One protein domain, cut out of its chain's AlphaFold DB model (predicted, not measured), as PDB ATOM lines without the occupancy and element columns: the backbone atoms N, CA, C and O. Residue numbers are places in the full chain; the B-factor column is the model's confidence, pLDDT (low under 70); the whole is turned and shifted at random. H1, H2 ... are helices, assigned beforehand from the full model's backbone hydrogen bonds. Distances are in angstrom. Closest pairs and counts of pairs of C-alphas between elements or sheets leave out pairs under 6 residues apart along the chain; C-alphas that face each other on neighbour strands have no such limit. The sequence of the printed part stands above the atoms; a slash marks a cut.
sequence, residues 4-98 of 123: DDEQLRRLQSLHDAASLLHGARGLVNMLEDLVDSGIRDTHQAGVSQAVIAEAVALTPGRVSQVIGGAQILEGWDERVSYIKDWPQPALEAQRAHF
ATOM      1  N   ASP A   4     533.566 287.886 661.423       84.75
ATOM      2  CA  ASP A   4     532.897 288.377 662.628       84.75
ATOM      3  C   ASP A   4     531.371 288.450 662.451       84.75
ATOM      4  O   ASP A   4     530.625 288.070 663.352       84.75
ATOM      5  N   ASP A   5     530.889 288.830 661.260       87.00
ATOM      6  CA  ASP A   5     529.451 288.852 660.942       87.00
ATOM      7  C   ASP A   5     528.854 287.438 661.003       87.00
ATOM      8  O   ASP A   5     527.738 287.226 661.481       87.00
ATOM      9  N   GLU A   6     529.614 286.445 660.531       88.50
ATOM     10  CA  GLU A   6     529.215 285.041 660.577       88.50
ATOM     11  C   GLU A   6     529.214 284.496 662.011       88.50
ATOM     12  O   GLU A   6     528.296 283.765 662.394       88.50
ATOM     13  N   GLN A   7     530.206 284.870 662.823       86.94
ATOM     14  CA  GLN A   7     530.263 284.499 664.238       86.94
ATOM     15  C   GLN A   7     529.085 285.088 665.024       86.94
ATOM     16  O   GLN A   7     528.413 284.354 665.751       86.94
ATOM     17  N   LEU A   8     528.773 286.371 664.827       91.56
ATOM     18  CA  LEU A   8     527.629 287.030 665.465       91.56
ATOM     19  C   LEU A   8     526.298 286.396 665.040       91.56
ATOM     20  O   LEU A   8     525.454 286.112 665.890       91.56
ATOM     21  N   ARG A   9     526.128 286.080 663.750       89.38
ATOM     22  CA  ARG A   9     524.924 285.405 663.241       89.38
ATOM     23  C   ARG A   9     524.711 284.029 663.876       89.38
ATOM     24  O   ARG A   9     523.582 283.669 664.223       89.38
ATOM     25  N   ARG A  10     525.786 283.254 664.047       88.94
ATOM     26  CA  ARG A  10     525.733 281.942 664.711       88.94
ATOM     27  C   ARG A  10     525.392 282.063 666.189       88.94
ATOM     28  O   ARG A  10     524.573 281.289 666.676       88.94
ATOM     29  N   LEU A  11     525.982 283.035 666.885       87.56
ATOM     30  CA  LEU A  11     525.674 283.302 668.291       87.56
ATOM     31  C   LEU A  11     524.215 283.722 668.483       87.56
ATOM     32  O   LEU A  11     523.559 283.191 669.375       87.56
ATOM     33  N   GLN A  12     523.687 284.588 667.615       90.00
ATOM     34  CA  GLN A  12     522.275 284.970 667.650       90.00
ATOM     35  C   GLN A  12     521.363 283.756 667.445       90.00
ATOM     36  O   GLN A  12     520.468 283.513 668.245       90.00
ATOM     37  N   SER A  13     521.651 282.931 666.433       87.56
ATOM     38  CA  SER A  13     520.862 281.722 666.157       87.56
ATOM     39  C   SER A  13     520.865 280.744 667.342       87.56
ATOM     40  O   SER A  13     519.849 280.124 667.650       87.56
ATOM     41  N   LEU A  14     522.003 280.609 668.033       84.75
ATOM     42  CA  LEU A  14     522.117 279.784 669.237       84.75
ATOM     43  C   LEU A  14     521.328 280.372 670.415       84.75
ATOM     44  O   LEU A  14     520.672 279.627 671.140       84.75
ATOM     45  N   HIS A  15     521.382 281.691 670.601       91.00
ATOM     46  CA  HIS A  15     520.608 282.388 671.626       91.00
ATOM     47  C   HIS A  15     519.098 282.215 671.409       91.00
ATOM     48  O   HIS A  15     518.373 281.887 672.352       91.00
ATOM     49  N   ASP A  16     518.637 282.359 670.167       83.62
ATOM     50  CA  ASP A  16     517.234 282.173 669.799       83.62
ATOM     51  C   ASP A  16     516.795 280.725 670.070       83.62
ATOM     52  O   ASP A  16     515.764 280.487 670.703       83.62
ATOM     53  N   ALA A  17     517.620 279.743 669.690       81.44
ATOM     54  CA  ALA A  17     517.357 278.332 669.963       81.44
ATOM     55  C   ALA A  17     517.292 278.018 671.469       81.44
ATOM     56  O   ALA A  17     516.406 277.283 671.911       81.44
ATOM     57  N   ALA A  18     518.198 278.583 672.273       80.69
ATOM     58  CA  ALA A  18     518.182 278.416 673.723       80.69
ATOM     59  C   ALA A  18     516.912 279.021 674.339       80.69
ATOM     60  O   ALA A  18     516.246 278.374 675.146       80.69
ATOM     61  N   SER A  19     516.533 280.227 673.911       80.12
ATOM     62  CA  SER A  19     515.320 280.908 674.374       80.12
ATOM     63  C   SER A  19     514.060 280.101 674.054       80.12
ATOM     64  O   SER A  19     513.218 279.898 674.931       80.12
ATOM     65  N   LEU A  20     513.968 279.548 672.839       83.44
ATOM     66  CA  LEU A  20     512.878 278.651 672.447       83.44
ATOM     67  C   LEU A  20     512.843 277.374 673.296       83.44
ATOM     68  O   LEU A  20     511.770 276.974 673.745       83.44
ATOM     69  N   LEU A  21     513.994 276.754 673.569       85.38
ATOM     70  CA  LEU A  21     514.072 275.571 674.432       85.38
ATOM     71  C   LEU A  21     513.587 275.871 675.857       85.38
ATOM     72  O   LEU A  21     512.873 275.063 676.452       85.38
ATOM     73  N   HIS A  22     513.968 277.019 676.417       79.81
ATOM     74  CA  HIS A  22     513.514 277.436 677.741       79.81
ATOM     75  C   HIS A  22     512.006 277.699 677.767       79.81
ATOM     76  O   HIS A  22     511.328 277.197 678.664       79.81
ATOM     77  N   GLY A  23     511.474 278.396 676.761       82.56
ATOM     78  CA  GLY A  23     510.035 278.604 676.609       82.56
ATOM     79  C   GLY A  23     509.265 277.286 676.488       82.56
ATOM     80  O   GLY A  23     508.279 277.082 677.193       82.56
ATOM     81  N   ALA A  24     509.758 276.348 675.675       84.44
ATOM     82  CA  ALA A  24     509.147 275.031 675.502       84.44
ATOM     83  C   ALA A  24     509.138 274.214 676.802       84.44
ATOM     84  O   ALA A  24     508.131 273.595 677.131       84.44
ATOM     85  N   ARG A  25     510.225 274.242 677.583       85.25
ATOM     86  CA  ARG A  25     510.261 273.609 678.913       85.25
ATOM     87  C   ARG A  25     509.250 274.237 679.871       85.25
ATOM     88  O   ARG A  25     508.571 273.510 680.584       85.25
ATOM     89  N   GLY A  26     509.122 275.564 679.854       84.50
ATOM     90  CA  GLY A  26     508.098 276.266 680.630       84.50
ATOM     91  C   GLY A  26     506.681 275.829 680.250       84.50
ATOM     92  O   GLY A  26     505.865 275.569 681.131       84.50
ATOM     93  N   LEU A  27     506.410 275.675 678.952       85.62
ATOM     94  CA  LEU A  27     505.128 275.174 678.457       85.62
ATOM     95  C   LEU A  27     504.860 273.725 678.883       85.62
ATOM     96  O   LEU A  27     503.736 273.413 679.259       85.62
ATOM     97  N   VAL A  28     505.870 272.848 678.846       87.31
ATOM     98  CA  VAL A  28     505.735 271.460 679.320       87.31
ATOM     99  C   VAL A  28     505.341 271.435 680.794       87.31
ATOM    100  O   VAL A  28     504.344 270.804 681.126       87.31
ATOM    101  N   ASN A  29     506.048 272.177 681.651       87.94
ATOM    102  CA  ASN A  29     505.713 272.256 683.075       87.94
ATOM    103  C   ASN A  29     504.285 272.786 683.286       87.94
ATOM    104  O   ASN A  29     503.522 272.240 684.074       87.94
ATOM    105  N   MET A  30     503.888 273.812 682.528       88.56
ATOM    106  CA  MET A  30     502.528 274.349 682.589       88.56
ATOM    107  C   MET A  30     501.479 273.308 682.176       88.56
ATOM    108  O   MET A  30     500.433 273.214 682.808       88.56
ATOM    109  N   LEU A  31     501.736 272.519 681.130       89.62
ATOM    110  CA  LEU A  31     500.840 271.438 680.714       89.62
ATOM    111  C   LEU A  31     500.729 270.343 681.781       89.62
ATOM    112  O   LEU A  31     499.631 269.834 681.996       89.62
ATOM    113  N   GLU A  32     501.822 270.004 682.468       90.81
ATOM    114  CA  GLU A  32     501.798 269.079 683.608       90.81
ATOM    115  C   GLU A  32     500.904 269.616 684.738       90.81
ATOM    116  O   GLU A  32     500.023 268.899 685.215       90.81
ATOM    117  N   ASP A  33     501.039 270.898 685.087       91.00
ATOM    118  CA  ASP A  33     500.210 271.551 686.108       91.00
ATOM    119  C   ASP A  33     498.718 271.599 685.723       91.00
ATOM    120  O   ASP A  33     497.834 271.435 686.577       91.00
ATOM    121  N   LEU A  34     498.418 271.815 684.436       91.75
ATOM    122  CA  LEU A  34     497.053 271.805 683.902       91.75
ATOM    123  C   LEU A  34     496.442 270.401 683.948       91.75
ATOM    124  O   LEU A  34     495.285 270.265 684.341       91.75
ATOM    125  N   VAL A  35     497.204 269.356 683.609       92.62
ATOM    126  CA  VAL A  35     496.750 267.960 683.730       92.62
ATOM    127  C   VAL A  35     496.478 267.608 685.188       92.62
ATOM    128  O   VAL A  35     495.416 267.070 685.498       92.62
ATOM    129  N   ASP A  36     497.393 267.949 686.097       94.19
ATOM    130  CA  ASP A  36     497.216 267.696 687.526       94.19
ATOM    131  C   ASP A  36     495.984 268.439 688.081       94.19
ATOM    132  O   ASP A  36     495.237 267.900 688.902       94.19
ATOM    133  N   SER A  37     495.724 269.657 687.594       94.06
ATOM    134  CA  SER A  37     494.525 270.427 687.944       94.06
ATOM    135  C   SER A  37     493.251 269.799 687.388       94.06
ATOM    136  O   SER A  37     492.290 269.639 688.138       94.06
ATOM    137  N   GLY A  38     493.259 269.357 686.129       93.75
ATOM    138  CA  GLY A  38     492.125 268.668 685.519       93.75
ATOM    139  C   GLY A  38     491.803 267.330 686.182       93.75
ATOM    140  O   GLY A  38     490.630 267.007 686.359       93.75
ATOM    141  N   ILE A  39     492.811 266.577 686.639       94.38
ATOM    142  CA  ILE A  39     492.621 265.354 687.442       94.38
ATOM    143  C   ILE A  39     491.858 265.671 688.733       94.38
ATOM    144  O   ILE A  39     490.898 264.974 689.071       94.38
ATOM    145  N   ARG A  40     492.275 266.717 689.455       94.62
ATOM    146  CA  ARG A  40     491.637 267.138 690.710       94.62
ATOM    147  C   ARG A  40     490.199 267.598 690.491       94.62
ATOM    148  O   ARG A  40     489.309 267.138 691.200       94.62
ATOM    149  N   ASP A  41     489.983 268.459 689.504       94.25
ATOM    150  CA  ASP A  41     488.671 269.018 689.172       94.25
ATOM    151  C   ASP A  41     487.682 267.928 688.730       94.25
ATOM    152  O   ASP A  41     486.590 267.785 689.277       94.25
ATOM    153  N   THR A  42     488.125 267.034 687.843       93.25
ATOM    154  CA  THR A  42     487.325 265.889 687.378       93.25
ATOM    155  C   THR A  42     486.952 264.947 688.530       93.25
ATOM    156  O   THR A  42     485.839 264.417 688.577       93.25
ATOM    157  N   HIS A  43     487.853 264.752 689.499       94.31
ATOM    158  CA  HIS A  43     487.552 263.984 690.707       94.31
ATOM    159  C   HIS A  43     486.541 264.700 691.615       94.31
ATOM    160  O   HIS A  43     485.642 264.051 692.149       94.31
ATOM    161  N   GLN A  44     486.642 266.026 691.778       92.69
ATOM    162  CA  GLN A  44     485.659 266.817 692.534       92.69
ATOM    163  C   GLN A  44     484.264 266.771 691.900       92.69
ATOM    164  O   GLN A  44     483.268 266.736 692.620       92.69
ATOM    165  N   ALA A  45     484.189 266.660 690.573       93.31
ATOM    166  CA  ALA A  45     482.947 266.421 689.840       93.31
ATOM    167  C   ALA A  45     482.373 264.993 690.017       93.31
ATOM    168  O   ALA A  45     481.338 264.667 689.437       93.31
ATOM    169  N   GLY A  46     483.014 264.131 690.816       92.94
ATOM    170  CA  GLY A  46     482.515 262.802 691.182       92.94
ATOM    171  C   GLY A  46     482.992 261.657 690.285       92.94
ATOM    172  O   GLY A  46     482.529 260.525 690.437       92.94
ATOM    173  N   VAL A  47     483.924 261.905 689.360       94.56
ATOM    174  CA  VAL A  47     484.499 260.841 688.528       94.56
ATOM    175  C   VAL A  47     485.488 260.012 689.348       94.56
ATOM    176  O   VAL A  47     486.362 260.535 690.041       94.56
ATOM    177  N   SER A  48     485.376 258.685 689.257       94.25
ATOM    178  CA  SER A  48     486.248 257.782 690.012       94.25
ATOM    179  C   SER A  48     487.715 257.865 689.566       94.25
ATOM    180  O   SER A  48     488.019 258.011 688.380       94.25
ATOM    181  N   GLN A  49     488.643 257.672 690.510       93.31
ATOM    182  CA  GLN A  49     490.088 257.694 690.236       93.31
ATOM    183  C   GLN A  49     490.518 256.665 689.182       93.31
ATOM    184  O   GLN A  49     491.456 256.918 688.434       93.31
ATOM    185  N   ALA A  50     489.833 255.520 689.107       92.19
ATOM    186  CA  ALA A  50     490.116 254.484 688.117       92.19
ATOM    187  C   ALA A  50     489.836 254.972 686.686       92.19
ATOM    188  O   ALA A  50     490.674 254.792 685.806       92.19
ATOM    189  N   VAL A  51     488.697 255.642 686.482       93.19
ATOM    190  CA  VAL A  51     488.318 256.225 685.185       93.19
ATOM    191  C   VAL A  51     489.271 257.356 684.805       93.19
ATOM    192  O   VAL A  51     489.722 257.426 683.665       93.19
ATOM    193  N   ILE A  52     489.642 258.207 685.767       91.44
ATOM    194  CA  ILE A  52     490.611 259.284 685.533       91.44
ATOM    195  C   ILE A  52     491.974 258.702 685.133       91.44
ATOM    196  O   ILE A  52     492.534 259.112 684.121       91.44
ATOM    197  N   ALA A  53     492.486 257.714 685.874       90.81
ATOM    198  CA  ALA A  53     493.767 257.063 685.593       90.81
ATOM    199  C   ALA A  53     493.823 256.456 684.185       90.81
ATOM    200  O   ALA A  53     494.836 256.590 683.497       90.81
ATOM    201  N   GLU A  54     492.729 255.833 683.743       90.44
ATOM    202  CA  GLU A  54     492.604 255.326 682.379       90.44
ATOM    203  C   GLU A  54     492.643 256.457 681.342       90.44
ATOM    204  O   GLU A  54     493.423 256.375 680.391       90.44
ATOM    205  N   ALA A  55     491.872 257.528 681.551       89.25
ATOM    206  CA  ALA A  55     491.771 258.650 680.619       89.25
ATOM    207  C   ALA A  55     493.105 259.388 680.413       89.25
ATOM    208  O   ALA A  55     493.443 259.744 679.284       89.25
ATOM    209  N   VAL A  56     493.885 259.584 681.482       90.06
ATOM    210  CA  VAL A  56     495.187 260.275 681.416       90.06
ATOM    211  C   VAL A  56     496.382 259.324 681.264       90.06
ATOM    212  O   VAL A  56     497.529 259.766 681.273       90.06
ATOM    213  N   ALA A  57     496.134 258.017 681.123       91.88
ATOM    214  CA  ALA A  57     497.156 256.973 681.024       91.88
ATOM    215  C   ALA A  57     498.192 256.979 682.176       91.88
ATOM    216  O   ALA A  57     499.368 256.660 681.971       91.88
ATOM    217  N   LEU A  58     497.752 257.306 683.395       90.00
ATOM    218  CA  LEU A  58     498.570 257.284 684.613       90.00
ATOM    219  C   LEU A  58     498.237 256.069 685.485       90.00
ATOM    220  O   LEU A  58     497.219 255.401 685.320       90.00
ATOM    221  N   THR A  59     499.109 255.761 686.446       91.06
ATOM    222  CA  THR A  59     498.807 254.727 687.443       91.06
ATOM    223  C   THR A  59     497.806 255.255 688.479       91.06
ATOM    224  O   THR A  59     497.845 256.446 688.808       91.06
ATOM    225  N   PRO A  60     496.963 254.392 689.079       87.25
ATOM    226  CA  PRO A  60     496.062 254.807 690.158       87.25
ATOM    227  C   PRO A  60     496.795 255.472 691.332       87.25
ATOM    228  O   PRO A  60     496.310 256.450 691.890       87.25
ATOM    229  N   GLY A  61     498.003 254.996 691.666       91.00
ATOM    230  CA  GLY A  61     498.837 255.605 692.706       91.00
ATOM    231  C   GLY A  61     499.258 257.038 692.373       91.00
ATOM    232  O   GLY A  61     499.205 257.903 693.244       91.00
ATOM    233  N   ARG A  62     499.609 257.322 691.110       90.38
ATOM    234  CA  ARG A  62     499.930 258.687 690.671       90.38
ATOM    235  C   ARG A  62     498.701 259.593 690.730       90.38
ATOM    236  O   ARG A  62     498.809 260.705 691.225       90.38
ATOM    237  N   VAL A  63     497.538 259.114 690.288       91.56
ATOM    238  CA  VAL A  63     496.279 259.876 690.377       91.56
ATOM    239  C   VAL A  63     495.917 260.187 691.832       91.56
ATOM    240  O   VAL A  63     495.604 261.329 692.153       91.56
ATOM    241  N   SER A  64     496.043 259.208 692.730       91.81
ATOM    242  CA  SER A  64     495.814 259.389 694.167       91.81
ATOM    243  C   SER A  64     496.726 260.472 694.768       91.81
ATOM    244  O   SER A  64     496.248 261.350 695.487       91.81
ATOM    245  N   GLN A  65     498.016 260.481 694.407       91.94
ATOM    246  CA  GLN A  65     498.959 261.528 694.822       91.94
ATOM    247  C   GLN A  65     498.561 262.920 694.317       91.94
ATOM    248  O   GLN A  65     498.643 263.887 695.067       91.94
ATOM    249  N   VAL A  66     498.127 263.024 693.058       92.19
ATOM    250  CA  VAL A  66     497.721 264.297 692.439       92.19
ATOM    251  C   VAL A  66     496.469 264.867 693.105       92.19
ATOM    252  O   VAL A  66     496.399 266.073 693.347       92.19
ATOM    253  N   ILE A  67     495.508 264.002 693.445       91.62
ATOM    254  CA  ILE A  67     494.276 264.374 694.156       91.62
ATOM    255  C   ILE A  67     494.580 264.883 695.568       91.62
ATOM    256  O   ILE A  67     493.943 265.831 696.016       91.62
ATOM    257  N   GLY A  68     495.568 264.297 696.248       86.44
ATOM    258  CA  GLY A  68     496.050 264.773 697.550       86.44
ATOM    259  C   GLY A  68     496.961 266.009 697.491       86.44
ATOM    260  O   GLY A  68     497.483 266.416 698.527       86.44
ATOM    261  N   GLY A  69     497.203 266.562 696.299       82.44
ATOM    262  CA  GLY A  69     498.108 267.685 696.060       82.44
ATOM    263  C   GLY A  69     497.496 269.071 696.302       82.44
ATOM    264  O   GLY A  69     496.484 269.229 696.979       82.44
ATOM    265  N   ALA A  70     498.151 270.095 695.745       76.12
ATOM    266  CA  ALA A  70     497.754 271.502 695.856       76.12
ATOM    267  C   ALA A  70     496.413 271.828 695.154       76.12
ATOM    268  O   ALA A  70     495.787 270.965 694.542       76.12
ATOM    269  N   GLN A  71     495.966 273.089 695.248       81.94
ATOM    270  CA  GLN A  71     494.683 273.553 694.696       81.94
ATOM    271  C   GLN A  71     494.582 273.435 693.164       81.94
ATOM    272  O   GLN A  71     495.579 273.389 692.443       81.94
ATOM    273  N   ILE A  72     493.338 273.379 692.680       86.19
ATOM    274  CA  ILE A  72     492.989 273.409 691.256       86.19
ATOM    275  C   ILE A  72     493.319 274.793 690.694       86.19
ATOM    276  O   ILE A  72     492.988 275.808 691.304       86.19
ATOM    277  N   LEU A  73     493.955 274.830 689.526       88.69
ATOM    278  CA  LEU A  73     494.128 276.066 688.772       88.69
ATOM    279  C   LEU A  73     492.795 276.479 688.131       88.69
ATOM    280  O   LEU A  73     492.229 275.727 687.338       88.69
ATOM    281  N   GLU A  74     492.306 277.677 688.449       86.62
ATOM    282  CA  GLU A  74     491.100 278.231 687.821       86.62
ATOM    283  C   GLU A  74     491.284 278.419 686.303       86.62
ATOM    284  O   GLU A  74     492.332 278.885 685.835       86.62
ATOM    285  N   GLY A  75     490.250 278.052 685.535       85.69
ATOM    286  CA  GLY A  75     490.233 278.148 684.070       85.69
ATOM    287  C   GLY A  75     491.243 277.232 683.374       85.69
ATOM    288  O   GLY A  75     491.763 277.576 682.310       85.69
ATOM    289  N   TRP A  76     491.610 276.102 683.991       89.75
ATOM    290  CA  TRP A  76     492.567 275.158 683.405       89.75
ATOM    291  C   TRP A  76     492.081 274.601 682.058       89.75
ATOM    292  O   TRP A  76     492.880 274.412 681.143       89.75
ATOM    293  N   ASP A  77     490.779 274.385 681.915       86.12
ATOM    294  CA  ASP A  77     490.106 273.883 680.722       86.12
ATOM    295  C   ASP A  77     490.183 274.879 679.555       86.12
ATOM    296  O   ASP A  77     490.587 274.507 678.448       86.12
ATOM    297  N   GLU A  78     489.910 276.162 679.813       87.50
ATOM    298  CA  GLU A  78     490.076 277.238 678.829       87.50
ATOM    299  C   GLU A  78     491.533 277.333 678.361       87.50
ATOM    300  O   GLU A  78     491.813 277.398 677.162       87.50
ATOM    301  N   ARG A  79     492.489 277.274 679.299       85.44
ATOM    302  CA  ARG A  79     493.930 277.302 678.986       85.44
ATOM    303  C   ARG A  79     494.357 276.119 678.125       85.44
ATOM    304  O   ARG A  79     495.115 276.309 677.175       85.44
ATOM    305  N   VAL A  80     493.864 274.914 678.417       86.50
ATOM    306  CA  VAL A  80     494.107 273.730 677.579       86.50
ATOM    307  C   VAL A  80     493.550 273.944 676.172       86.50
ATOM    308  O   VAL A  80     494.238 273.613 675.204       86.50
ATOM    309  N   SER A  81     492.357 274.533 676.041       82.94
ATOM    310  CA  SER A  81     491.779 274.854 674.732       82.94
ATOM    311  C   SER A  81     492.688 275.785 673.928       82.94
ATOM    312  O   SER A  81     493.002 275.479 672.782       82.94
ATOM    313  N   TYR A  82     493.187 276.867 674.535       81.00
ATOM    314  CA  TYR A  82     494.084 277.801 673.847       81.00
ATOM    315  C   TYR A  82     495.400 277.154 673.398       81.00
ATOM    316  O   TYR A  82     495.894 277.451 672.312       81.00
ATOM    317  N   ILE A  83     495.979 276.267 674.213       81.81
ATOM    318  CA  ILE A  83     497.243 275.596 673.874       81.81
ATOM    319  C   ILE A  83     497.039 274.559 672.766       81.81
ATOM    320  O   ILE A  83     497.905 274.401 671.905       81.81
ATOM    321  N   LYS A  84     495.906 273.850 672.765       79.50
ATOM    322  CA  LYS A  84     495.596 272.836 671.751       79.50
ATOM    323  C   LYS A  84     495.562 273.421 670.336       79.50
ATOM    324  O   LYS A  84     495.966 272.740 669.397       79.50
ATOM    325  N   ASP A  85     495.136 274.673 670.206       70.75
ATOM    326  CA  ASP A  85     495.023 275.373 668.926       70.75
ATOM    327  C   ASP A  85     496.331 276.060 668.485       70.75
ATOM    328  O   ASP A  85     496.357 276.774 667.477       70.75
ATOM    329  N   TRP A  86     497.448 275.838 669.199       70.50
ATOM    330  CA  TRP A  86     498.770 276.296 668.762       70.50
ATOM    331  C   TRP A  86     499.033 275.785 667.336       70.50
ATOM    332  O   TRP A  86     498.752 274.615 667.080       70.50
ATOM    333  N   PRO A  87     499.574 276.600 666.401       66.69
ATOM    334  CA  PRO A  87     499.739 276.255 664.986       66.69
ATOM    335  C   PRO A  87     500.456 274.919 664.736       66.69
ATOM    336  O   PRO A  87     501.660 274.849 664.479       66.69
ATOM    337  N   GLN A  88     499.655 273.858 664.715       64.31
ATOM    338  CA  GLN A  88     500.009 272.499 664.344       64.31
ATOM    339  C   GLN A  88     500.752 272.439 662.996       64.31
ATOM    340  O   GLN A  88     501.775 271.754 662.939       64.31
ATOM    341  N   PRO A  89     500.378 273.216 661.951       64.00
ATOM    342  CA  PRO A  89     501.088 273.183 660.670       64.00
ATOM    343  C   PRO A  89     502.560 273.611 660.763       64.00
ATOM    344  O   PRO A  89     503.412 273.080 660.054       64.00
ATOM    345  N   ALA A  90     502.880 274.557 661.655       65.81
ATOM    346  CA  ALA A  90     504.249 275.040 661.834       65.81
ATOM    347  C   ALA A  90     505.135 273.993 662.531       65.81
ATOM    348  O   ALA A  90     506.316 273.863 662.210       65.81
ATOM    349  N   LEU A  91     504.556 273.220 663.454       65.69
ATOM    350  CA  LEU A  91     505.246 272.138 664.157       65.69
ATOM    351  C   LEU A  91     505.403 270.893 663.273       65.69
ATOM    352  O   LEU A  91     506.447 270.241 663.301       65.69
ATOM    353  N   GLU A  92     504.404 270.583 662.445       68.25
ATOM    354  CA  GLU A  92     504.434 269.437 661.529       68.25
ATOM    355  C   GLU A  92     505.568 269.526 660.506       68.25
ATOM    356  O   GLU A  92     506.255 268.529 660.278       68.25
ATOM    357  N   ALA A  93     505.835 270.716 659.955       71.06
ATOM    358  CA  ALA A  93     506.941 270.932 659.020       71.06
ATOM    359  C   ALA A  93     508.318 270.608 659.633       71.06
ATOM    360  O   ALA A  93     509.236 270.197 658.926       71.06
ATOM    361  N   GLN A  94     508.460 270.749 660.954       70.88
ATOM    362  CA  GLN A  94     509.707 270.475 661.670       70.88
ATOM    363  C   GLN A  94     509.806 269.028 662.170       70.88
ATOM    364  O   GLN A  94     510.895 268.571 662.521       70.88
ATOM    365  N   ARG A  95     508.703 268.267 662.160       66.06
ATOM    366  CA  ARG A  95     508.619 266.899 662.703       66.06
ATOM    367  C   ARG A  95     509.661 265.945 662.113       66.06
ATOM    368  O   ARG A  95     510.196 265.119 662.841       66.06
ATOM    369  N   ALA A  96     509.970 266.067 660.821       65.94
ATOM    370  CA  ALA A  96     510.966 265.228 660.147       65.94
ATOM    371  C   ALA A  96     512.414 265.500 660.603       65.94
ATOM    372  O   ALA A  96     513.283 264.645 660.445       65.94
ATOM    373  N   HIS A  97     512.676 266.678 661.177       65.25
ATOM    374  CA  HIS A  97     513.997 267.085 661.656       65.25
ATOM    375  C   HIS A  97     514.241 266.717 663.127       65.25
ATOM    376  O   HIS A  97     515.390 266.674 663.569       65.25
ATOM    377  N   PHE A  98     513.191 266.377 663.879       60.84
ATOM    378  CA  PHE A  98     513.320 265.828 665.224       60.84
ATOM    379  C   PHE A  98     513.539 264.310 665.151       60.84
ATOM    380  O   PHE A  98     512.606 263.534 664.974       60.84
TER     381      PHE A  98
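What this domain is: This is residues 4 to 98 of the 123 residues of an uncharacterized protein of Arthrobacter woluwensis (UniProt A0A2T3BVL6). One long helix, H1, makes the longest axis, with three short helices, H2, H3 and H4, packed round its last part as a small head. Residues 4 to 26 of H1 stick out from this head as a bare arm, and the last stretch, residues 84 to 98, of which 84 is the last residue of H4 and 88 to 92 belong to H5, stands free too. The printed part has 95 residues with five named helices, H1 to H5 in order, and no named strand; its class is all helix. It is only just loose, close to extended, with a radius of gyration of the C-alphas of 18.6 A and spans of 62 by 26 by 24 A.

How they stand to each other: The hub is H1, residues 4 to 44, touching three helices. With residues 36 to 43 alone it touches H3, residues 60 to 67, about perpendicular at 86 degrees; the closest C-alphas, of Arg 40 and Ile 67, are 5.1 A apart. With residues 39 to 43 alone it touches H2, residues 49 to 55, closest at the C-alphas of Ile 39 and Ile 52, 6.7 A; they form a helical hairpin, opposite ways at a steep tilt of 41 degrees. With residues 31 to 38 alone it touches H4, residues 76 to 84, opposite ways at a steep tilt of 39 degrees, closest at the C-alphas of Leu 34 and Trp 76, 5.6 A. H2 and H3 touch, about perpendicular at 77 degrees, closest at the C-alphas of Ala 53 and Pro 60, 5.6 A. The helix packing is mostly crossed, with 0 of 4 pairs at a shallow tilt. H5, residues 88 to 92, touches no helix. In H1 to H5 every O i to N i+4 pair is within hydrogen-bond range.

Where its parts are: H1 runs 59.9 A from C-alpha 4 at (532.897, 288.377, 662.628) to C-alpha 44 at (485.659, 266.817, 692.534). H2 measures 9.8 A, H3 10.5 A, H4 12.3 A and H5 6.1 A, ending at C-alpha 92, (504.434, 269.437, 661.529).

The domain as a whole: The C-alphas of Asp 4 and Gly 46, the two farthest apart, are 63.3 A apart. The printed part has no cut and no long link. Confidence is under 70 at residues 87 to 92 and 95 to 98.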